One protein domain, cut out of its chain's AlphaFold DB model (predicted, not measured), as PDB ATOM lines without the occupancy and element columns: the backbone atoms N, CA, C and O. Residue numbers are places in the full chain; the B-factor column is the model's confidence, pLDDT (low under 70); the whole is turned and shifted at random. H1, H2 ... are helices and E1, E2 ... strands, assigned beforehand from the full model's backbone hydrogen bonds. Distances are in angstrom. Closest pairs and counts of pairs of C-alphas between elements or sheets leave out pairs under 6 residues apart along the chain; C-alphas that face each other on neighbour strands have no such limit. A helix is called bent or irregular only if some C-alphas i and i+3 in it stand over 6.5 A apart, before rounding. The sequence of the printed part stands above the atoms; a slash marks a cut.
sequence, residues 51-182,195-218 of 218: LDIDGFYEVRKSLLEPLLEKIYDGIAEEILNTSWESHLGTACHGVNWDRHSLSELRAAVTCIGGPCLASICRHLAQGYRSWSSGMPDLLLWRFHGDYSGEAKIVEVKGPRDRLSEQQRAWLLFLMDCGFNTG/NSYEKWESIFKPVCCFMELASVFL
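What this domain is: This is residues 51 to 182 and 195 to 218 of the 218 residues of a protein of Camellia sinensis (UniProt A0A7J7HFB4). A small three-stranded sheet makes a wall at one end of a helical body; H2 crosses over one face of it, and H6 runs from beside its strand E1 to the bent helix H1 at the other end. H3 packs side by side with the arm H1a, the arm H1b and H2 form a helical hairpin, and H5 lies near the edge strand E2. The printed part has 156 residues, with six named helices and three named strands in the order H1 H2 H3 H4 E1 E2 H5 E3 H6; the sheet, E2 - E1 - E3, is antiparallel, and the class is mostly helix. The whole is compact, with a radius of gyration of the C-alphas of 15.2 A and spans of 48 by 39 by 28 A.

How they stand to each other: E1, residues 138 to 143, is the inner strand, with E2, residues 149 to 157, and E3, residues 196 to 198, as edge strands. E1 and E2 form an antiparallel hairpin, with N 140 and O 152 within hydrogen-bond range at 2.8 A; antiparallel E1 and E3 have N 139 and O 198 at 2.7 A. H2, residues 102 to 112, H5, residues 165 to 176, and H6, residues 200 to 216, make two layers with the sheet, helices on one face. H2 runs across the strands, at 88 degrees to E1 on the local plane, at a height over the sheet of 8.6 A. H1, residues 56 to 87, assigned as one helix by its hydrogen bonds, is bent: C-alphas 73 and 76 are 8.0 A apart. Its arm H1b, residues 76 to 87, touches H2 at a shallow tilt of 28 degrees, opposite ways, closest at the C-alphas of Glu 77 and Arg 106, 5.8 A. H1a, residues 56 to 73, is irregular, with C-alphas 59 and 62 7.9 A apart; it touches H3, residues 114 to 126, at a shallow tilt of 6 degrees, closest at the C-alphas of Tyr 72 and Gly 114, 4.2 A. H6 touches H3 with residues 207 to 211 alone, closest at the C-alphas of Cys 208 and Cys 121, 6.4 A. H4, residues 128 to 131, is close but not clearly touching H3; the C-alphas of Trp 131 and Leu 124 are 5.9 A apart. Each O i to N i+4 pair is within hydrogen-bond range in H1b, H2, H3 and H5, against 10 of 14 in H1a and 6 of 13 in H6, which has 8 of 14 O i to N i+3 pairs; H4 is too short for an i+4 pair.

Where its parts are: E2 spans 26.2 A, H6 24.6 A and H1a 23.8 A. H1a begins at C-alpha 56 (132.847, 124.474, 132.977), E1 at C-alpha 138 (149.052, 146.816, 128.540), and H6 ends at C-alpha 216 (136.676, 120.018, 121.625).

The domain as a whole: The C-alphas farthest apart, those of Pro 159 and Leu 218, are 49.0 A apart. Residues 183 to 194 are not printed, a gap of 18.8 A between C-alphas 182 and 195. The link H1 to H2 is long. Mean pLDDT of the printed part is 76.2; residues 195 to 218 are among those under 70.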
ATOM      1  N   LEU A  51     131.184 127.234 128.018       80.38
ATOM      2  CA  LEU A  51     132.293 128.121 128.418       80.38
ATOM      3  C   LEU A  51     131.878 129.202 129.437       80.38
ATOM      4  O   LEU A  51     132.601 129.471 130.393       80.38
ATOM      5  N   ASP A  52     130.705 129.805 129.244       81.06
ATOM      6  CA  ASP A  52     130.165 130.862 130.113       81.06
ATOM      7  C   ASP A  52     129.289 130.333 131.261       81.06
ATOM      8  O   ASP A  52     128.659 131.120 131.979       81.06
ATOM      9  N   ILE A  53     129.196 129.010 131.417       84.31
ATOM     10  CA  ILE A  53     128.330 128.360 132.399       84.31
ATOM     11  C   ILE A  53     129.140 127.985 133.641       84.31
ATOM     12  O   ILE A  53     130.233 127.417 133.559       84.31
ATOM     13  N   ASP A  54     128.558 128.251 134.810       84.31
ATOM     14  CA  ASP A  54     129.101 127.797 136.086       84.31
ATOM     15  C   ASP A  54     129.294 126.270 136.061       84.31
ATOM     16  O   ASP A  54     128.363 125.508 135.803       84.31
ATOM     17  N   GLY A  55     130.519 125.817 136.334       84.62
ATOM     18  CA  GLY A  55     130.877 124.396 136.322       84.62
ATOM     19  C   GLY A  55     131.667 123.922 135.100       84.62
ATOM     20  O   GLY A  55     132.103 122.771 135.121       84.62
ATOM     21  N   PHE A  56     131.939 124.779 134.100       84.38
ATOM     22  CA  PHE A  56     132.847 124.474 132.977       84.38
ATOM     23  C   PHE A  56     134.153 123.820 133.452       84.38
ATOM     24  O   PHE A  56     134.520 122.721 133.025       84.38
ATOM     25  N   TYR A  57     134.828 124.476 134.399       86.62
ATOM     26  CA  TYR A  57     136.077 123.984 134.963       86.62
ATOM     27  C   TYR A  57     135.902 122.668 135.725       86.62
ATOM     28  O   TYR A  57     136.699 121.759 135.527       86.62
ATOM     29  N   GLU A  58     134.866 122.522 136.555       91.00
ATOM     30  CA  GLU A  58     134.683 121.308 137.365       91.00
ATOM     31  C   GLU A  58     134.428 120.068 136.500       91.00
ATOM     32  O   GLU A  58     134.993 119.006 136.758       91.00
ATOM     33  N   VAL A  59     133.648 120.209 135.423       89.69
ATOM     34  CA  VAL A  59     133.392 119.121 134.465       89.69
ATOM     35  C   VAL A  59     134.670 118.715 133.724       89.69
ATOM     36  O   VAL A  59     134.863 117.536 133.427       89.69
ATOM     37  N   ARG A  60     135.561 119.671 133.442       85.44
ATOM     38  CA  ARG A  60     136.771 119.470 132.623       85.44
ATOM     39  C   ARG A  60     138.059 119.426 133.444       85.44
ATOM     40  O   ARG A  60     139.147 119.371 132.878       85.44
ATOM     41  N   LYS A  61     137.960 119.402 134.772       88.44
ATOM     42  CA  LYS A  61     139.096 119.508 135.696       88.44
ATOM     43  C   LYS A  61     140.172 118.457 135.445       88.44
ATOM     44  O   LYS A  61     141.355 118.770 135.481       88.44
ATOM     45  N   SER A  62     139.761 117.225 135.146       89.00
ATOM     46  CA  SER A  62     140.668 116.114 134.831       89.00
ATOM     47  C   SER A  62     141.476 116.323 133.547       89.00
ATOM     48  O   SER A  62     142.556 115.755 133.425       89.00
ATOM     49  N   LEU A  63     140.974 117.129 132.608       84.00
ATOM     50  CA  LEU A  63     141.668 117.500 131.372       84.00
ATOM     51  C   LEU A  63     142.517 118.761 131.567       84.00
ATOM     52  O   LEU A  63     143.632 118.846 131.054       84.00
ATOM     53  N   LEU A  64     141.997 119.732 132.323       84.38
ATOM     54  CA  LEU A  64     142.627 121.035 132.517       84.38
ATOM     55  C   LEU A  64     143.815 120.979 133.478       84.38
ATOM     56  O   LEU A  64     144.864 121.529 133.159       84.38
ATOM     57  N   GLU A  65     143.698 120.312 134.628       90.31
ATOM     58  CA  GLU A  65     144.766 120.324 135.639       90.31
ATOM     59  C   GLU A  65     146.106 119.761 135.132       90.31
ATOM     60  O   GLU A  65     147.115 120.438 135.329       90.31
ATOM     61  N   PRO A  66     146.164 118.634 134.392       89.88
ATOM     62  CA  PRO A  66     147.427 118.162 133.820       89.88
ATOM     63  C   PRO A  66     148.044 119.133 132.803       89.88
ATOM     64  O   PRO A  66     149.264 119.206 132.668       89.88
ATOM     65  N   LEU A  67     147.219 119.878 132.056       85.56
ATOM     66  CA  LEU A  67     147.707 120.898 131.126       85.56
ATOM     67  C   LEU A  67     148.259 122.110 131.886       85.56
ATOM     68  O   LEU A  67     149.324 122.618 131.546       85.56
ATOM     69  N   LEU A  68     147.555 122.548 132.931       88.25
ATOM     70  CA  LEU A  68     147.979 123.648 133.795       88.25
ATOM     71  C   LEU A  68     149.281 123.319 134.535       88.25
ATOM     72  O   LEU A  68     150.120 124.201 134.683       88.25
ATOM     73  N   GLU A  69     149.478 122.065 134.946       92.81
ATOM     74  CA  GLU A  69     150.730 121.579 135.540       92.81
ATOM     75  C   GLU A  69     151.896 121.666 134.542       92.81
ATOM     76  O   GLU A  69     152.931 122.247 134.853       92.81
ATOM     77  N   LYS A  70     151.703 121.244 133.286       88.25
ATOM     78  CA  LYS A  70     152.727 121.410 132.234       88.25
ATOM     79  C   LYS A  70     153.085 122.874 131.970       88.25
ATOM     80  O   LYS A  70     154.248 123.195 131.735       88.25
ATOM     81  N   ILE A  71     152.089 123.761 131.977       87.44
ATOM     82  CA  ILE A  71     152.312 125.208 131.838       87.44
ATOM     83  C   ILE A  71     153.127 125.717 133.028       87.44
ATOM     84  O   ILE A  71     154.098 126.445 132.827       87.44
ATOM     85  N   TYR A  72     152.758 125.309 134.246       90.69
ATOM     86  CA  TYR A  72     153.460 125.660 135.478       90.69
ATOM     87  C   TYR A  72     154.939 125.245 135.423       90.69
ATOM     88  O   TYR A  72     155.807 126.052 135.749       90.69
ATOM     89  N   ASP A  73     155.218 124.047 134.907       91.69
ATOM     90  CA  ASP A  73     156.564 123.474 134.765       91.69
ATOM     91  C   ASP A  73     157.387 124.063 133.602       91.69
ATOM     92  O   ASP A  73     158.524 123.652 133.366       91.69
ATOM     93  N   GLY A  74     156.851 125.052 132.877       86.50
ATOM     94  CA  GLY A  74     157.591 125.804 131.858       86.50
ATOM     95  C   GLY A  74     157.450 125.283 130.426       86.50
ATOM     96  O   GLY A  74     158.148 125.761 129.538       86.50
ATOM     97  N   ILE A  75     156.514 124.368 130.159       86.94
ATOM     98  CA  ILE A  75     156.259 123.817 128.809       86.94
ATOM     99  C   ILE A  75     155.280 124.714 128.013       86.94
ATOM    100  O   ILE A  75     154.851 124.392 126.907       86.94
ATOM    101  N   ALA A  76     154.926 125.885 128.546       84.81
ATOM    102  CA  ALA A  76     153.975 126.815 127.936       84.81
ATOM    103  C   ALA A  76     154.319 127.200 126.485       84.81
ATOM    104  O   ALA A  76     153.430 127.309 125.646       84.81
ATOM    105  N   GLU A  77     155.602 127.389 126.185       85.94
ATOM    106  CA  GLU A  77     156.068 127.783 124.855       85.94
ATOM    107  C   GLU A  77     155.931 126.652 123.822       85.94
ATOM    108  O   GLU A  77     155.531 126.887 122.683       85.94
ATOM    109  N   GLU A  78     156.225 125.411 124.214       85.69
ATOM    110  CA  GLU A  78     156.062 124.234 123.350       85.69
ATOM    111  C   GLU A  78     154.585 123.957 123.074       85.69
ATOM    112  O   GLU A  78     154.200 123.695 121.929       85.69
ATOM    113  N   ILE A  79     153.755 124.079 124.117       82.62
ATOM    114  CA  ILE A  79     152.300 124.038 123.996       82.62
ATOM    115  C   ILE A  79     151.881 125.085 122.962       82.62
ATOM    116  O   ILE A  79     151.303 124.698 121.949       82.62
ATOM    117  N   LEU A  80     152.283 126.353 123.149       83.19
ATOM    118  CA  LEU A  80     151.996 127.476 122.250       83.19
ATOM    119  C   LEU A  80     152.335 127.180 120.785       83.19
ATOM    120  O   LEU A  80     151.481 127.353 119.913       83.19
ATOM    121  N   ASN A  81     153.553 126.707 120.522       84.50
ATOM    122  CA  ASN A  81     154.009 126.355 119.177       84.50
ATOM    123  C   ASN A  81     153.130 125.270 118.549       84.50
ATOM    124  O   ASN A  81     152.643 125.436 117.431       84.50
ATOM    125  N   THR A  82     152.869 124.195 119.293       81.94
ATOM    126  CA  THR A  82     152.119 123.037 118.794       81.94
ATOM    127  C   THR A  82     150.703 123.422 118.372       81.94
ATOM    128  O   THR A  82     150.240 123.017 117.300       81.94
ATOM    129  N   SER A  83     149.990 124.221 119.173       76.00
ATOM    130  CA  SER A  83     148.630 124.617 118.783       76.00
ATOM    131  C   SER A  83     148.605 125.743 117.765       76.00
ATOM    132  O   SER A  83     147.658 125.796 116.987       76.00
ATOM    133  N   TRP A  84     149.622 126.610 117.713       81.12
ATOM    134  CA  TRP A  84     149.741 127.554 116.605       81.12
ATOM    135  C   TRP A  84     149.809 126.801 115.274       81.12
ATOM    136  O   TRP A  84     148.995 127.045 114.387       81.12
ATOM    137  N   GLU A  85     150.709 125.825 115.156       84.31
ATOM    138  CA  GLU A  85     150.858 125.008 113.946       84.31
ATOM    139  C   GLU A  85     149.591 124.212 113.609       84.31
ATOM    140  O   GLU A  85     149.227 124.088 112.440       84.31
ATOM    141  N   SER A  86     148.897 123.707 114.629       77.12
ATOM    142  CA  SER A  86     147.724 122.848 114.444       77.12
ATOM    143  C   SER A  86     146.427 123.611 114.152       77.12
ATOM    144  O   SER A  86     145.505 123.034 113.575       77.12
ATOM    145  N   HIS A  87     146.320 124.884 114.556       74.06
ATOM    146  CA  HIS A  87     145.038 125.601 114.571       74.06
ATOM    147  C   HIS A  87     145.052 126.985 113.924       74.06
ATOM    148  O   HIS A  87     143.993 127.619 113.890       74.06
ATOM    149  N   LEU A  88     146.182 127.445 113.376       81.25
ATOM    150  CA  LEU A  88     146.270 128.730 112.678       81.25
ATOM    151  C   LEU A  88     145.116 128.916 111.678       81.25
ATOM    152  O   LEU A  88     144.889 128.086 110.798       81.25
ATOM    153  N   GLY A  89     144.383 130.023 111.819       80.00
ATOM    154  CA  GLY A  89     143.237 130.360 110.968       80.00
ATOM    155  C   GLY A  89     141.898 129.750 111.405       80.00
ATOM    156  O   GLY A  89     140.866 130.072 110.816       80.00
ATOM    157  N   THR A  90     141.871 128.920 112.452       78.19
ATOM    158  CA  THR A  90     140.622 128.398 113.029       78.19
ATOM    159  C   THR A  90     139.922 129.491 113.829       78.19
ATOM    160  O   THR A  90     140.530 130.124 114.691       78.19
ATOM    161  N   ALA A  91     138.631 129.715 113.584       76.81
ATOM    162  CA  ALA A  91     137.855 130.659 114.377       76.81
ATOM    163  C   ALA A  91     137.693 130.132 115.816       76.81
ATOM    164  O   ALA A  91     137.005 129.140 116.037       76.81
ATOM    165  N   CYS A  92     138.331 130.802 116.777       72.62
ATOM    166  CA  CYS A  92     138.344 130.431 118.192       72.62
ATOM    167  C   CYS A  92     138.009 131.663 119.034       72.62
ATOM    168  O   CYS A  92     138.504 132.765 118.762       72.62
ATOM    169  N   HIS A  93     137.131 131.514 120.021       73.56
ATOM    170  CA  HIS A  93     136.646 132.636 120.804       73.56
ATOM    171  C   HIS A  93     137.798 133.278 121.583       73.56
ATOM    172  O   HIS A  93     138.554 132.633 122.301       73.56
ATOM    173  N   GLY A  94     137.954 134.589 121.406       68.06
ATOM    174  CA  GLY A  94     139.046 135.344 122.010       68.06
ATOM    175  C   GLY A  94     140.382 135.278 121.256       68.06
ATOM    176  O   GLY A  94     141.264 136.072 121.566       68.06
ATOM    177  N   VAL A  95     140.546 134.438 120.232       72.94
ATOM    178  CA  VAL A  95     141.784 134.393 119.438       72.94
ATOM    179  C   VAL A  95     141.685 135.309 118.228       72.94
ATOM    180  O   VAL A  95     140.710 135.280 117.483       72.94
ATOM    181  N   ASN A  96     142.729 136.104 118.005       76.75
ATOM    182  CA  ASN A  96     142.914 136.850 116.767       76.75
ATOM    183  C   ASN A  96     144.299 136.530 116.195       76.75
ATOM    184  O   ASN A  96     145.301 137.052 116.680       76.75
ATOM    185  N   TRP A  97     144.332 135.658 115.184       78.25
ATOM    186  CA  TRP A  97     145.562 135.161 114.558       78.25
ATOM    187  C   TRP A  97     146.355 136.239 113.818       78.25
ATOM    188  O   TRP A  97     147.572 136.140 113.728       78.25
ATOM    189  N   ASP A  98     145.685 137.283 113.330       83.56
ATOM    190  CA  ASP A  98     146.316 138.350 112.545       83.56
ATOM    191  C   ASP A  98     146.932 139.442 113.427       83.56
ATOM    192  O   ASP A  98     147.552 140.382 112.929       83.56
ATOM    193  N   ARG A  99     146.719 139.361 114.746       79.50
ATOM    194  CA  ARG A  99     147.120 140.412 115.677       79.50
ATOM    195  C   ARG A  99     148.557 140.280 116.169       79.50
ATOM    196  O   ARG A  99     149.163 141.308 116.437       79.50
ATOM    197  N   HIS A 100     149.061 139.054 116.299       77.44
ATOM    198  CA  HIS A 100     150.386 138.765 116.852       77.44
ATOM    199  C   HIS A 100     151.098 137.702 116.040       77.44
ATOM    200  O   HIS A 100     150.485 136.730 115.605       77.44
ATOM    201  N   SER A 101     152.409 137.843 115.902       85.69
ATOM    202  CA  SER A 101     153.269 136.767 115.426       85.69
ATOM    203  C   SER A 101     153.490 135.714 116.516       85.69
ATOM    204  O   SER A 101     153.498 136.008 117.714       85.69
ATOM    205  N   LEU A 102     153.771 134.475 116.104       83.06
ATOM    206  CA  LEU A 102     154.163 133.411 117.032       83.06
ATOM    207  C   LEU A 102     155.382 133.812 117.884       83.06
ATOM    208  O   LEU A 102     155.436 133.501 119.068       83.06
ATOM    209  N   SER A 103     156.346 134.541 117.311       86.31
ATOM    210  CA  SER A 103     157.520 135.035 118.041       86.31
ATOM    211  C   SER A 103     157.172 135.990 119.183       86.31
ATOM    212  O   SER A 103     157.769 135.889 120.252       86.31
ATOM    213  N   GLU A 104     156.207 136.891 118.986       82.88
ATOM    214  CA  GLU A 104     155.769 137.826 120.030       82.88
ATOM    215  C   GLU A 104     155.043 137.091 121.153       82.88
ATOM    216  O   GLU A 104     155.325 137.329 122.327       82.88
ATOM    217  N   LEU A 105     154.170 136.142 120.802       82.88
ATOM    218  CA  LEU A 105     153.463 135.329 121.789       82.88
ATOM    219  C   LEU A 105     154.433 134.479 122.612       82.88
ATOM    220  O   LEU A 105     154.304 134.442 123.834       82.88
ATOM    221  N   ARG A 106     155.435 133.856 121.971       85.56
ATOM    222  CA  ARG A 106     156.509 133.122 122.660       85.56
ATOM    223  C   ARG A 106     157.238 134.029 123.643       85.56
ATOM    224  O   ARG A 106     157.351 133.694 124.815       85.56
ATOM    225  N   ALA A 107     157.655 135.210 123.192       84.56
ATOM    226  CA  ALA A 107     158.360 136.149 124.051       84.56
ATOM    227  C   ALA A 107     157.536 136.571 125.271       84.56
ATOM    228  O   ALA A 107     158.056 136.602 126.388       84.56
ATOM    229  N   ALA A 108     156.246 136.843 125.069       84.00
ATOM    230  CA  ALA A 108     155.344 137.183 126.152       84.00
ATOM    231  C   ALA A 108     155.218 136.032 127.164       84.00
ATOM    232  O   ALA A 108     155.446 136.262 128.351       84.00
ATOM    233  N   VAL A 109     154.916 134.798 126.729       84.44
ATOM    234  CA  VAL A 109     154.732 133.662 127.659       84.44
ATOM    235  C   VAL A 109     156.005 133.330 128.435       84.44
ATOM    236  O   VAL A 109     155.921 133.033 129.628       84.44
ATOM    237  N   THR A 110     157.180 133.460 127.812       85.50
ATOM    238  CA  THR A 110     158.472 133.292 128.493       85.50
ATOM    239  C   THR A 110     158.672 134.354 129.576       85.50
ATOM    240  O   THR A 110     159.101 134.026 130.679       85.50
ATOM    241  N   CYS A 111     158.332 135.619 129.300       85.56
ATOM    242  CA  CYS A 111     158.505 136.716 130.260       85.56
ATOM    243  C   CYS A 111     157.454 136.735 131.381       85.56
ATOM    244  O   CYS A 111     157.738 137.223 132.472       85.56
ATOM    245  N   ILE A 112     156.242 136.236 131.123       85.19
ATOM    246  CA  ILE A 112     155.190 136.069 132.140       85.19
ATOM    247  C   ILE A 112     155.558 134.940 133.112       85.19
ATOM    248  O   ILE A 112     155.316 135.049 134.313       85.19
ATOM    249  N   GLY A 113     156.144 133.863 132.591       86.19
ATOM    250  CA  GLY A 113     156.529 132.688 133.363       86.19
ATOM    251  C   GLY A 113     155.386 131.688 133.573       86.19
ATOM    252  O   GLY A 113     154.207 132.039 133.668       86.19
ATOM    253  N   GLY A 114     155.762 130.411 133.671       88.44
ATOM    254  CA  GLY A 114     154.842 129.274 133.780       88.44
ATOM    255  C   GLY A 114     153.845 129.361 134.943       88.44
ATOM    256  O   GLY A 114     152.641 129.267 134.697       88.44
ATOM    257  N   PRO A 115     154.285 129.602 136.196       89.94
ATOM    258  CA  PRO A 115     153.385 129.656 137.348       89.94
ATOM    259  C   PRO A 115     152.280 130.706 137.224       89.94
ATOM    260  O   PRO A 115     151.109 130.427 137.490       89.94
ATOM    261  N   CYS A 116     152.643 131.908 136.777       88.00
ATOM    262  CA  CYS A 116     151.688 132.987 136.591       88.00
ATOM    263  C   CYS A 116     150.712 132.679 135.450       88.00
ATOM    264  O   CYS A 116     149.501 132.863 135.592       88.00
ATOM    265  N   LEU A 117     151.229 132.178 134.326       87.00
ATOM    266  CA  LEU A 117     150.420 131.801 133.172       87.00
ATOM    267  C   LEU A 117     149.410 130.700 133.526       87.00
ATOM    268  O   LEU A 117     148.228 130.835 133.215       87.00
ATOM    269  N   ALA A 118     149.842 129.664 134.249       88.88
ATOM    270  CA  ALA A 118     148.972 128.591 134.726       88.88
ATOM    271  C   ALA A 118     147.861 129.124 135.643       88.88
ATOM    272  O   ALA A 118     146.699 128.742 135.499       88.88
ATOM    273  N   SER A 119     148.182 130.042 136.558       89.94
ATOM    274  CA  SER A 119     147.179 130.672 137.422       89.94
ATOM    275  C   SER A 119     146.146 131.460 136.618       89.94
ATOM    276  O   SER A 119     144.949 131.282 136.846       89.94
ATOM    277  N   ILE A 120     146.575 132.275 135.647       85.75
ATOM    278  CA  ILE A 120     145.674 133.051 134.774       85.75
ATOM    279  C   ILE A 120     144.736 132.122 133.998       85.75
ATOM    280  O   ILE A 120     143.522 132.331 134.002       85.75
ATOM    281  N   CYS A 121     145.278 131.072 133.375       86.19
ATOM    282  CA  CYS A 121     144.490 130.082 132.643       86.19
ATOM    283  C   CYS A 121     143.466 129.396 133.553       86.19
ATOM    284  O   CYS A 121     142.287 129.323 133.207       86.19
ATOM    285  N   ARG A 122     143.874 128.968 134.754       88.69
ATOM    286  CA  ARG A 122     142.964 128.360 135.733       88.69
ATOM    287  C   ARG A 122     141.826 129.309 136.112       88.69
ATOM    288  O   ARG A 122     140.673 128.886 136.141       88.69
ATOM    289  N   HIS A 123     142.127 130.583 136.363       86.94
ATOM    290  CA  HIS A 123     141.125 131.575 136.760       86.94
ATOM    291  C   HIS A 123     140.108 131.855 135.648       86.94
ATOM    292  O   HIS A 123     138.904 131.923 135.898       86.94
ATOM    293  N   LEU A 124     140.580 131.934 134.400       84.44
ATOM    294  CA  LEU A 124     139.717 132.080 133.229       84.44
ATOM    295  C   LEU A 124     138.831 130.851 133.015       84.44
ATOM    296  O   LEU A 124     137.656 131.016 132.703       84.44
ATOM    297  N   ALA A 125     139.343 129.636 133.229       84.62
ATOM    298  CA  ALA A 125     138.527 128.426 133.139       84.62
ATOM    299  C   ALA A 125     137.459 128.354 134.243       84.62
ATOM    300  O   ALA A 125     136.343 127.906 133.998       84.62
ATOM    301  N   GLN A 126     137.775 128.800 135.461       87.38
ATOM    302  CA  GLN A 126     136.843 128.758 136.592       87.38
ATOM    303  C   GLN A 126     135.669 129.735 136.461       87.38
ATOM    304  O   GLN A 126     134.626 129.501 137.065       87.38
ATOM    305  N   GLY A 127     135.816 130.814 135.689       83.75
ATOM    306  CA  GLY A 127     134.778 131.837 135.578       83.75
ATOM    307  C   GLY A 127     134.935 132.735 134.360       83.75
ATOM    308  O   GLY A 127     135.036 133.954 134.513       83.75
ATOM    309  N   TYR A 128     134.946 132.156 133.156       83.50
ATOM    310  CA  TYR A 128     135.208 132.896 131.917       83.50
ATOM    311  C   TYR A 128     134.303 134.119 131.765       83.50
ATOM    312  O   TYR A 128     134.786 135.223 131.528       83.50
ATOM    313  N   ARG A 129     132.999 133.968 132.014       82.50
ATOM    314  CA  ARG A 129     132.031 135.068 131.932       82.50
ATOM    315  C   ARG A 129     132.427 136.283 132.777       82.50
ATOM    316  O   ARG A 129     132.310 137.415 132.314       82.50
ATOM    317  N   SER A 130     132.895 136.057 134.001       84.69
ATOM    318  CA  SER A 130     133.295 137.120 134.931       84.69
ATOM    319  C   SER A 130     134.665 137.698 134.591       84.69
ATOM    320  O   SER A 130     134.879 138.901 134.710       84.69
ATOM    321  N   TRP A 131     135.588 136.858 134.128       82.75
ATOM    322  CA  TRP A 131     136.993 137.215 133.938       82.75
ATOM    323  C   TRP A 131     137.342 137.602 132.489       82.75
ATOM    324  O   TRP A 131     138.403 138.162 132.232       82.75
ATOM    325  N   SER A 132     136.439 137.409 131.528       79.94
ATOM    326  CA  SER A 132     136.640 137.742 130.105       79.94
ATOM    327  C   SER A 132     136.784 139.244 129.817       79.94
ATOM    328  O   SER A 132     137.224 139.618 128.722       79.94
ATOM    329  N   SER A 133     136.438 140.093 130.791       82.62
ATOM    330  CA  SER A 133     136.478 141.554 130.711       82.62
ATOM    331  C   SER A 133     137.317 142.173 131.831       82.62
ATOM    332  O   SER A 133     137.660 141.520 132.816       82.62
ATOM    333  N   GLY A 134     137.655 143.457 131.677       83.25
ATOM    334  CA  GLY A 134     138.417 144.210 132.676       83.25
ATOM    335  C   GLY A 134     139.888 143.806 132.780       83.25
ATOM    336  O   GLY A 134     140.528 144.159 133.766       83.25
ATOM    337  N   MET A 135     140.404 143.087 131.779       81.81
ATOM    338  CA  MET A 135     141.836 142.835 131.638       81.81
ATOM    339  C   MET A 135     142.605 144.162 131.566       81.81
ATOM    340  O   MET A 135     142.087 145.110 130.968       81.81
ATOM    341  N   PRO A 136     143.824 144.226 132.124       81.56
ATOM    342  CA  PRO A 136     144.648 145.426 132.074       81.56
ATOM    343  C   PRO A 136     144.958 145.882 130.645       81.56
ATOM    344  O   PRO A 136     145.095 145.056 129.743       81.56
ATOM    345  N   ASP A 137     145.119 147.182 130.427       78.06
ATOM    346  CA  ASP A 137     145.342 147.706 129.076       78.06
ATOM    347  C   ASP A 137     146.619 147.194 128.406       78.06
ATOM    348  O   ASP A 137     146.578 146.874 127.221       78.06
ATOM    349  N   LEU A 138     147.744 147.117 129.124       79.69
ATOM    350  CA  LEU A 138     149.052 146.816 128.540       79.69
ATOM    351  C   LEU A 138     149.829 145.754 129.332       79.69
ATOM    352  O   LEU A 138     149.915 145.782 130.562       79.69
ATOM    353  N   LEU A 139     150.430 144.827 128.593       81.12
ATOM    354  CA  LEU A 139     151.502 143.938 129.007       81.12
ATOM    355  C   LEU A 139     152.791 144.496 128.417       81.12
ATOM    356  O   LEU A 139     152.927 144.621 127.200       81.12
ATOM    357  N   LEU A 140     153.738 144.817 129.282       81.25
ATOM    358  CA  LEU A 140     155.097 145.159 128.898       81.25
ATOM    359  C   LEU A 140     155.975 143.963 129.215       81.25
ATOM    360  O   LEU A 140     155.826 143.374 130.282       81.25
ATOM    361  N   TRP A 141     156.917 143.634 128.344       81.81
ATOM    362  CA  TRP A 141     157.935 142.651 128.681       81.81
ATOM    363  C   TRP A 141     159.307 143.041 128.158       81.81
ATOM    364  O   TRP A 141     159.468 143.813 127.205       81.81
ATOM    365  N   ARG A 142     160.319 142.508 128.830       79.50
ATOM    366  CA  ARG A 142     161.723 142.682 128.494       79.50
ATOM    367  C   ARG A 142     162.458 141.390 128.787       79.50
ATOM    368  O   ARG A 142     162.266 140.792 129.836       79.50
ATOM    369  N   PHE A 143     163.366 141.026 127.894       77.69
ATOM    370  CA  PHE A 143     164.330 139.972 128.161       77.69
ATOM    371  C   PHE A 143     165.545 140.519 128.910       77.69
ATOM    372  O   PHE A 143     166.116 141.543 128.531       77.69
ATOM    373  N   HIS A 144     165.961 139.797 129.942       72.69
ATOM    374  CA  HIS A 144     167.252 139.927 130.599       72.69
ATOM    375  C   HIS A 144     168.144 138.787 130.074       72.69
ATOM    376  O   HIS A 144     168.238 137.715 130.672       72.69
ATOM    377  N   GLY A 145     168.750 138.993 128.900       67.69
ATOM    378  CA  GLY A 145     169.525 137.960 128.194       67.69
ATOM    379  C   GLY A 145     168.659 136.912 127.479       67.69
ATOM    380  O   GLY A 145     167.482 137.142 127.236       67.69
ATOM    381  N   ASP A 146     169.243 135.759 127.136       66.06
ATOM    382  CA  ASP A 146     168.598 134.783 126.235       66.06
ATOM    383  C   ASP A 146     167.561 133.870 126.917       66.06
ATOM    384  O   ASP A 146     166.743 133.253 126.236       66.06
ATOM    385  N   TYR A 147     167.584 133.764 128.252       60.88
ATOM    386  CA  TYR A 147     166.829 132.736 128.994       60.88
ATOM    387  C   TYR A 147     165.942 133.275 130.116       60.88
ATOM    388  O   TYR A 147     165.306 132.495 130.821       60.88
ATOM    389  N   SER A 148     165.915 134.589 130.331       68.69
ATOM    390  CA  SER A 148     165.093 135.183 131.383       68.69
ATOM    391  C   SER A 148     164.477 136.486 130.914       68.69
ATOM    392  O   SER A 148     165.057 137.199 130.100       68.69
ATOM    393  N   GLY A 149     163.289 136.795 131.410       79.38
ATOM    394  CA  GLY A 149     162.597 138.030 131.101       79.38
ATOM    395  C   GLY A 149     161.710 138.458 132.252       79.38
ATOM    396  O   GLY A 149     161.418 137.680 133.156       79.38
ATOM    397  N   GLU A 150     161.321 139.720 132.227       80.75
ATOM    398  CA  GLU A 150     160.353 140.298 133.141       80.75
ATOM    399  C   GLU A 150     159.135 140.758 132.354       80.75
ATOM    400  O   GLU A 150     159.255 141.290 131.247       80.75
ATOM    401  N   ALA A 151     157.963 140.590 132.952       82.88
ATOM    402  CA  ALA A 151     156.730 141.161 132.456       82.88
ATOM    403  C   ALA A 151     156.134 142.115 133.497       82.88
ATOM    404  O   ALA A 151     156.234 141.902 134.706       82.88
ATOM    405  N   LYS A 152     155.517 143.193 133.018       80.94
ATOM    406  CA  LYS A 152     154.824 144.202 133.817       80.94
ATOM    407  C   LYS A 152     153.452 144.471 133.232       80.94
ATOM    408  O   LYS A 152     153.236 144.394 132.027       80.94
ATOM    409  N   ILE A 153     152.539 144.834 134.115       78.38
ATOM    410  CA  ILE A 153     151.150 145.107 133.780       78.38
ATOM    411  C   ILE A 153     150.876 146.578 134.019       78.38
ATOM    412  O   ILE A 153     151.195 147.113 135.083       78.38
ATOM    413  N   VAL A 154     150.266 147.222 133.034       79.75
ATOM    414  CA  VAL A 154     149.930 148.640 133.087       79.75
ATOM    415  C   VAL A 154     148.466 148.806 132.710       79.75
ATOM    416  O   VAL A 154     147.995 148.247 131.726       79.75
ATOM    417  N   GLU A 155     147.753 149.587 133.510       82.38
ATOM    418  CA  GLU A 155     146.365 149.969 133.271       82.38
ATOM    419  C   GLU A 155     146.346 151.478 133.061       82.38
ATOM    420  O   GLU A 155     146.766 152.229 133.940       82.38
ATOM    421  N   VAL A 156     145.901 151.951 131.903       79.94
ATOM    422  CA  VAL A 156     145.996 153.368 131.549       79.94
ATOM    423  C   VAL A 156     144.681 154.052 131.901       79.94
ATOM    424  O   VAL A 156     143.600 153.588 131.547       79.94
ATOM    425  N   LYS A 157     144.747 155.186 132.605       79.31
ATOM    426  CA  LYS A 157     143.551 155.956 132.969       79.31
ATOM    427  C   LYS A 157     143.698 157.414 132.587       79.31
ATOM    428  O   LYS A 157     144.723 158.042 132.851       79.31
ATOM    429  N   GLY A 158     142.640 157.973 132.002       79.00
ATOM    430  CA  GLY A 158     142.531 159.414 131.852       79.00
ATOM    431  C   GLY A 158     142.428 160.110 133.220       79.00
ATOM    432  O   GLY A 158     142.068 159.472 134.211       79.00
ATOM    433  N   PRO A 159     142.656 161.435 133.295       65.56
ATOM    434  CA  PRO A 159     142.661 162.189 134.560       65.56
ATOM    435  C   PRO A 159     141.373 162.087 135.392       65.56
ATOM    436  O   PRO A 159     141.361 162.381 136.586       65.56
ATOM    437  N   ARG A 160     140.256 161.704 134.766       80.31
ATOM    438  CA  ARG A 160     138.945 161.561 135.418       80.31
ATOM    439  C   ARG A 160     138.450 160.121 135.475       80.31
ATOM    440  O   ARG A 160     137.370 159.881 136.016       80.31
ATOM    441  N   ASP A 161     139.225 159.180 134.951       81.25
ATOM    442  CA  ASP A 161     138.823 157.787 134.897       81.25
ATOM    443  C   ASP A 161     139.175 157.080 136.198       81.25
ATOM    444  O   ASP A 161     140.177 157.354 136.860       81.25
ATOM    445  N   ARG A 162     138.321 156.133 136.576       84.25
ATOM    446  CA  ARG A 162     138.531 155.276 137.739       84.25
ATOM    447  C   ARG A 162     138.670 153.836 137.280       84.25
ATOM    448  O   ARG A 162     138.096 153.440 136.269       84.25
ATOM    449  N   LEU A 163     139.408 153.047 138.054       83.44
ATOM    450  CA  LEU A 163     139.409 151.596 137.902       83.44
ATOM    451  C   LEU A 163     137.999 151.055 138.144       83.44
ATOM    452  O   LEU A 163     137.398 151.367 139.179       83.44
ATOM    453  N   SER A 164     137.504 150.234 137.220       87.38
ATOM    454  CA  SER A 164     136.301 149.438 137.459       87.38
ATOM    455  C   SER A 164     136.574 148.376 138.529       87.38
ATOM    456  O   SER A 164     137.726 148.035 138.812       87.38
ATOM    457  N   GLU A 165     135.521 147.830 139.138       90.69
ATOM    458  CA  GLU A 165     135.669 146.740 140.113       90.69
ATOM    459  C   GLU A 165     136.334 145.509 139.487       90.69
ATOM    460  O   GLU A 165     137.235 144.933 140.090       90.69
ATOM    461  N   GLN A 166     135.981 145.186 138.239       87.62
ATOM    462  CA  GLN A 166     136.584 144.072 137.505       87.62
ATOM    463  C   GLN A 166     138.078 144.293 137.234       87.62
ATOM    464  O   GLN A 166     138.878 143.376 137.398       87.62
ATOM    465  N   GLN A 167     138.476 145.517 136.877       85.50
ATOM    466  CA  GLN A 167     139.891 145.855 136.702       85.50
ATOM    467  C   GLN A 167     140.656 145.740 138.018       85.50
ATOM    468  O   GLN A 167     141.750 145.192 138.050       85.50
ATOM    469  N   ARG A 168     140.076 146.190 139.137       87.75
ATOM    470  CA  ARG A 168     140.692 146.008 140.462       87.75
ATOM    471  C   ARG A 168     140.868 144.534 140.811       87.75
ATOM    472  O   ARG A 168     141.923 144.179 141.324       87.75
ATOM    473  N   ALA A 169     139.865 143.704 140.525       89.94
ATOM    474  CA  ALA A 169     139.933 142.265 140.753       89.94
ATOM    475  C   ALA A 169     141.075 141.626 139.949       89.94
ATOM    476  O   ALA A 169     141.885 140.903 140.524       89.94
ATOM    477  N   TRP A 170     141.203 141.972 138.663       87.44
ATOM    478  CA  TRP A 170     142.322 141.538 137.824       87.44
ATOM    479  C   TRP A 170     143.673 141.956 138.391       87.44
ATOM    480  O   TRP A 170     144.575 141.134 138.505       87.44
ATOM    481  N   LEU A 171     143.818 143.218 138.785       86.12
ATOM    482  CA  LEU A 171     145.082 143.734 139.301       86.12
ATOM    483  C   LEU A 171     145.496 143.072 140.617       86.12
ATOM    484  O   LEU A 171     146.671 142.767 140.785       86.12
ATOM    485  N   LEU A 172     144.551 142.830 141.528       88.00
ATOM    486  CA  LEU A 172     144.806 142.093 142.769       88.00
ATOM    487  C   LEU A 172     145.268 140.663 142.471       88.00
ATOM    488  O   LEU A 172     146.326 140.252 142.932       88.00
ATOM    489  N   PHE A 173     144.523 139.951 141.625       88.69
ATOM    490  CA  PHE A 173     144.853 138.586 141.226       88.69
ATOM    491  C   PHE A 173     146.244 138.480 140.575       88.69
ATOM    492  O   PHE A 173     147.025 137.584 140.889       88.69
ATOM    493  N   LEU A 174     146.580 139.411 139.683       84.75
ATOM    494  CA  LEU A 174     147.858 139.403 138.976       84.75
ATOM    495  C   LEU A 174     149.041 139.734 139.898       84.75
ATOM    496  O   LEU A 174     150.122 139.178 139.711       84.75
ATOM    497  N   MET A 175     148.844 140.583 140.913       83.31
ATOM    498  CA  MET A 175     149.861 140.815 141.948       83.31
ATOM    499  C   MET A 175     150.166 139.529 142.724       83.31
ATOM    500  O   MET A 175     151.336 139.221 142.947       83.31
ATOM    501  N   ASP A 176     149.140 138.746 143.061       84.94
ATOM    502  CA  ASP A 176     149.307 137.473 143.774       84.94
ATOM    503  C   ASP A 176     150.014 136.405 142.919       84.94
ATOM    504  O   ASP A 176     150.680 135.517 143.450       84.94
ATOM    505  N   CYS A 177     149.927 136.507 141.588       80.25
ATOM    506  CA  CYS A 177     150.577 135.582 140.657       80.25
ATOM    507  C   CYS A 177     152.079 135.846 140.437       80.25
ATOM    508  O   CYS A 177     152.712 135.126 139.665       80.25
ATOM    509  N   GLY A 178     152.663 136.847 141.106       69.44
ATOM    510  CA  GLY A 178     154.104 137.107 141.055       69.44
ATOM    511  C   GLY A 178     154.549 138.105 139.984       69.44
ATOM    512  O   GLY A 178     155.746 138.198 139.710       69.44
ATOM    513  N   PHE A 179     153.636 138.895 139.406       65.19
ATOM    514  CA  PHE A 179     154.047 140.088 138.664       65.19
ATOM    515  C   PHE A 179     154.732 141.066 139.630       65.19
ATOM    516  O   PHE A 179     154.114 141.580 140.563       65.19
ATOM    517  N   ASN A 180     156.036 141.278 139.428       49.44
ATOM    518  CA  ASN A 180     156.900 141.966 140.382       49.44
ATOM    519  C   ASN A 180     156.434 143.417 140.604       49.44
ATOM    520  O   ASN A 180     156.511 144.260 139.706       49.44
ATOM    521  N   THR A 181     155.969 143.711 141.820       42.53
ATOM    522  CA  THR A 181     155.681 145.067 142.299       42.53
ATOM    523  C   THR A 181     156.947 145.606 142.948       42.53
ATOM    524  O   THR A 181     157.135 145.539 144.155       42.53
ATOM    525  N   GLY A 182     157.876 146.090 142.126       32.94
ATOM    526  CA  GLY A 182     158.994 146.858 142.659       32.94
ATOM    527  C   GLY A 182     158.447 148.126 143.308       32.94
ATOM    528  O   GLY A 182     157.929 148.989 142.600       32.94
ATOM    529  N   ASN A 195     161.021 146.072 125.390       47.31
ATOM    530  CA  ASN A 195     161.212 145.500 124.054       47.31
ATOM    531  C   ASN A 195     159.910 145.533 123.239       47.31
ATOM    532  O   ASN A 195     159.968 145.599 122.016       47.31
ATOM    533  N   SER A 196     158.755 145.507 123.914       55.81
ATOM    534  CA  SER A 196     157.441 145.706 123.305       55.81
ATOM    535  C   SER A 196     156.380 146.103 124.347       55.81
ATOM    536  O   SER A 196     156.593 145.952 125.557       55.81
ATOM    537  N   TYR A 197     155.244 146.617 123.872       55.19
ATOM    538  CA  TYR A 197     154.037 146.911 124.644       55.19
ATOM    539  C   TYR A 197     152.823 146.350 123.911       55.19
ATOM    540  O   TYR A 197     152.630 146.649 122.741       55.19
ATOM    541  N   GLU A 198     151.969 145.577 124.583       59.00
ATOM    542  CA  GLU A 198     150.806 144.986 123.909       59.00
ATOM    543  C   GLU A 198     149.561 144.898 124.768       59.00
ATOM    544  O   GLU A 198     149.623 144.832 125.990       59.00
ATOM    545  N   LYS A 199     148.397 144.815 124.118       57.06
ATOM    546  CA  LYS A 199     147.126 144.659 124.830       57.06
ATOM    547  C   LYS A 199     146.965 143.241 125.384       57.06
ATOM    548  O   LYS A 199     146.945 142.274 124.618       57.06
ATOM    549  N   TRP A 200     146.733 143.107 126.690       58.72
ATOM    550  CA  TRP A 200     146.583 141.812 127.383       58.72
ATOM    551  C   TRP A 200     145.589 140.860 126.726       58.72
ATOM    552  O   TRP A 200     145.871 139.675 126.543       58.72
ATOM    553  N   GLU A 201     144.427 141.389 126.335       51.66
ATOM    554  CA  GLU A 201     143.337 140.601 125.755       51.66
ATOM    555  C   GLU A 201     143.754 139.830 124.502       51.66
ATOM    556  O   GLU A 201     143.092 138.869 124.132       51.66
ATOM    557  N   SER A 202     144.835 140.246 123.844       50.78
ATOM    558  CA  SER A 202     145.313 139.618 122.617       50.78
ATOM    559  C   SER A 202     146.405 138.573 122.788       50.78
ATOM    560  O   SER A 202     146.598 137.789 121.869       50.78
ATOM    561  N   ILE A 203     147.066 138.521 123.944       51.88
ATOM    562  CA  ILE A 203     148.154 137.566 124.205       51.88
ATOM    563  C   ILE A 203     147.618 136.298 124.875       51.88
ATOM    564  O   ILE A 203     147.982 135.190 124.498       51.88
ATOM    565  N   PHE A 204     146.696 136.441 125.832       54.84
ATOM    566  CA  PHE A 204     146.261 135.321 126.675       54.84
ATOM    567  C   PHE A 204     145.016 134.589 126.191       54.84
ATOM    568  O   PHE A 204     144.813 133.427 126.528       54.84
ATOM    569  N   LYS A 205     144.167 135.233 125.394       52.56
ATOM    570  CA  LYS A 205     142.997 134.562 124.826       52.56
ATOM    571  C   LYS A 205     143.369 133.482 123.783       52.56
ATOM    572  O   LYS A 205     142.722 132.439 123.803       52.56
ATOM    573  N   PRO A 206     144.467 133.617 123.003       45.88
ATOM    574  CA  PRO A 206     145.127 132.485 122.352       45.88
ATOM    575  C   PRO A 206     145.460 131.358 123.330       45.88
ATOM    576  O   PRO A 206     145.121 130.223 123.029       45.88
ATOM    577  N   VAL A 207     146.015 131.662 124.516       45.50
ATOM    578  CA  VAL A 207     146.359 130.675 125.565       45.50
ATOM    579  C   VAL A 207     145.113 129.956 126.130       45.50
ATOM    580  O   VAL A 207     145.161 128.769 126.439       45.50
ATOM    581  N   CYS A 208     143.950 130.611 126.180       43.47
ATOM    582  CA  CYS A 208     142.682 129.948 126.519       43.47
ATOM    583  C   CYS A 208     142.165 129.010 125.422       43.47
ATOM    584  O   CYS A 208     141.578 127.982 125.754       43.47
ATOM    585  N   CYS A 209     142.452 129.284 124.145       45.53
ATOM    586  CA  CYS A 209     142.154 128.349 123.057       45.53
ATOM    587  C   CYS A 209     142.867 126.995 123.263       45.53
ATOM    588  O   CYS A 209     142.354 125.962 122.849       45.53
ATOM    589  N   PHE A 210     143.989 126.950 123.998       48.50
ATOM    590  CA  PHE A 210     144.665 125.693 124.369       48.50
ATOM    591  C   PHE A 210     143.859 124.850 125.358       48.50
ATOM    592  O   PHE A 210     143.895 123.623 125.287       48.50
ATOM    593  N   MET A 211     143.109 125.489 126.258       47.56
ATOM    594  CA  MET A 211     142.176 124.791 127.149       47.56
ATOM    595  C   MET A 211     140.940 124.304 126.384       47.56
ATOM    596  O   MET A 211     140.377 123.259 126.697       47.56
ATOM    597  N   GLU A 212     140.546 125.049 125.357       42.31
ATOM    598  CA  GLU A 212     139.362 124.802 124.542       42.31
ATOM    599  C   GLU A 212     139.582 123.655 123.541       42.31
ATOM    600  O   GLU A 212     138.775 122.729 123.468       42.31
ATOM    601  N   LEU A 213     140.726 123.632 122.855       37.78
ATOM    602  CA  LEU A 213     141.091 122.617 121.861       37.78
ATOM    603  C   LEU A 213     141.383 121.244 122.476       37.78
ATOM    604  O   LEU A 213     141.036 120.227 121.878       37.78
ATOM    605  N   ALA A 214     141.900 121.201 123.708       32.91
ATOM    606  CA  ALA A 214     142.004 119.962 124.485       32.91
ATOM    607  C   ALA A 214     140.629 119.365 124.853       32.91
ATOM    608  O   ALA A 214     140.548 118.224 125.294       32.91
ATOM    609  N   SER A 215     139.549 120.135 124.690       33.78
ATOM    610  CA  SER A 215     138.208 119.823 125.186       33.78
ATOM    611  C   SER A 215     137.138 119.719 124.082       33.78
ATOM    612  O   SER A 215     136.015 119.292 124.351       33.78
ATOM    613  N   VAL A 216     137.489 120.125 122.852       33.31
ATOM    614  CA  VAL A 216     136.676 120.018 121.625       33.31
ATOM    615  C   VAL A 216     137.120 118.825 120.757       33.31
ATOM    616  O   VAL A 216     136.331 118.340 119.948       33.31
ATOM    617  N   PHE A 217     138.349 118.317 120.939       29.11
ATOM    618  CA  PHE A 217     138.910 117.188 120.175       29.11
ATOM    619  C   PHE A 217     139.229 115.924 121.006       29.11
ATOM    620  O   PHE A 217     139.780 114.968 120.459       29.11
ATOM    621  N   LEU A 218     138.848 115.893 122.290       28.45
ATOM    622  CA  LEU A 218     138.776 114.692 123.140       28.45
ATOM    623  C   LEU A 218     137.331 114.480 123.595       28.45
ATOM    624  O   LEU A 218     136.909 113.303 123.641       28.45
TER     625      LEU A 218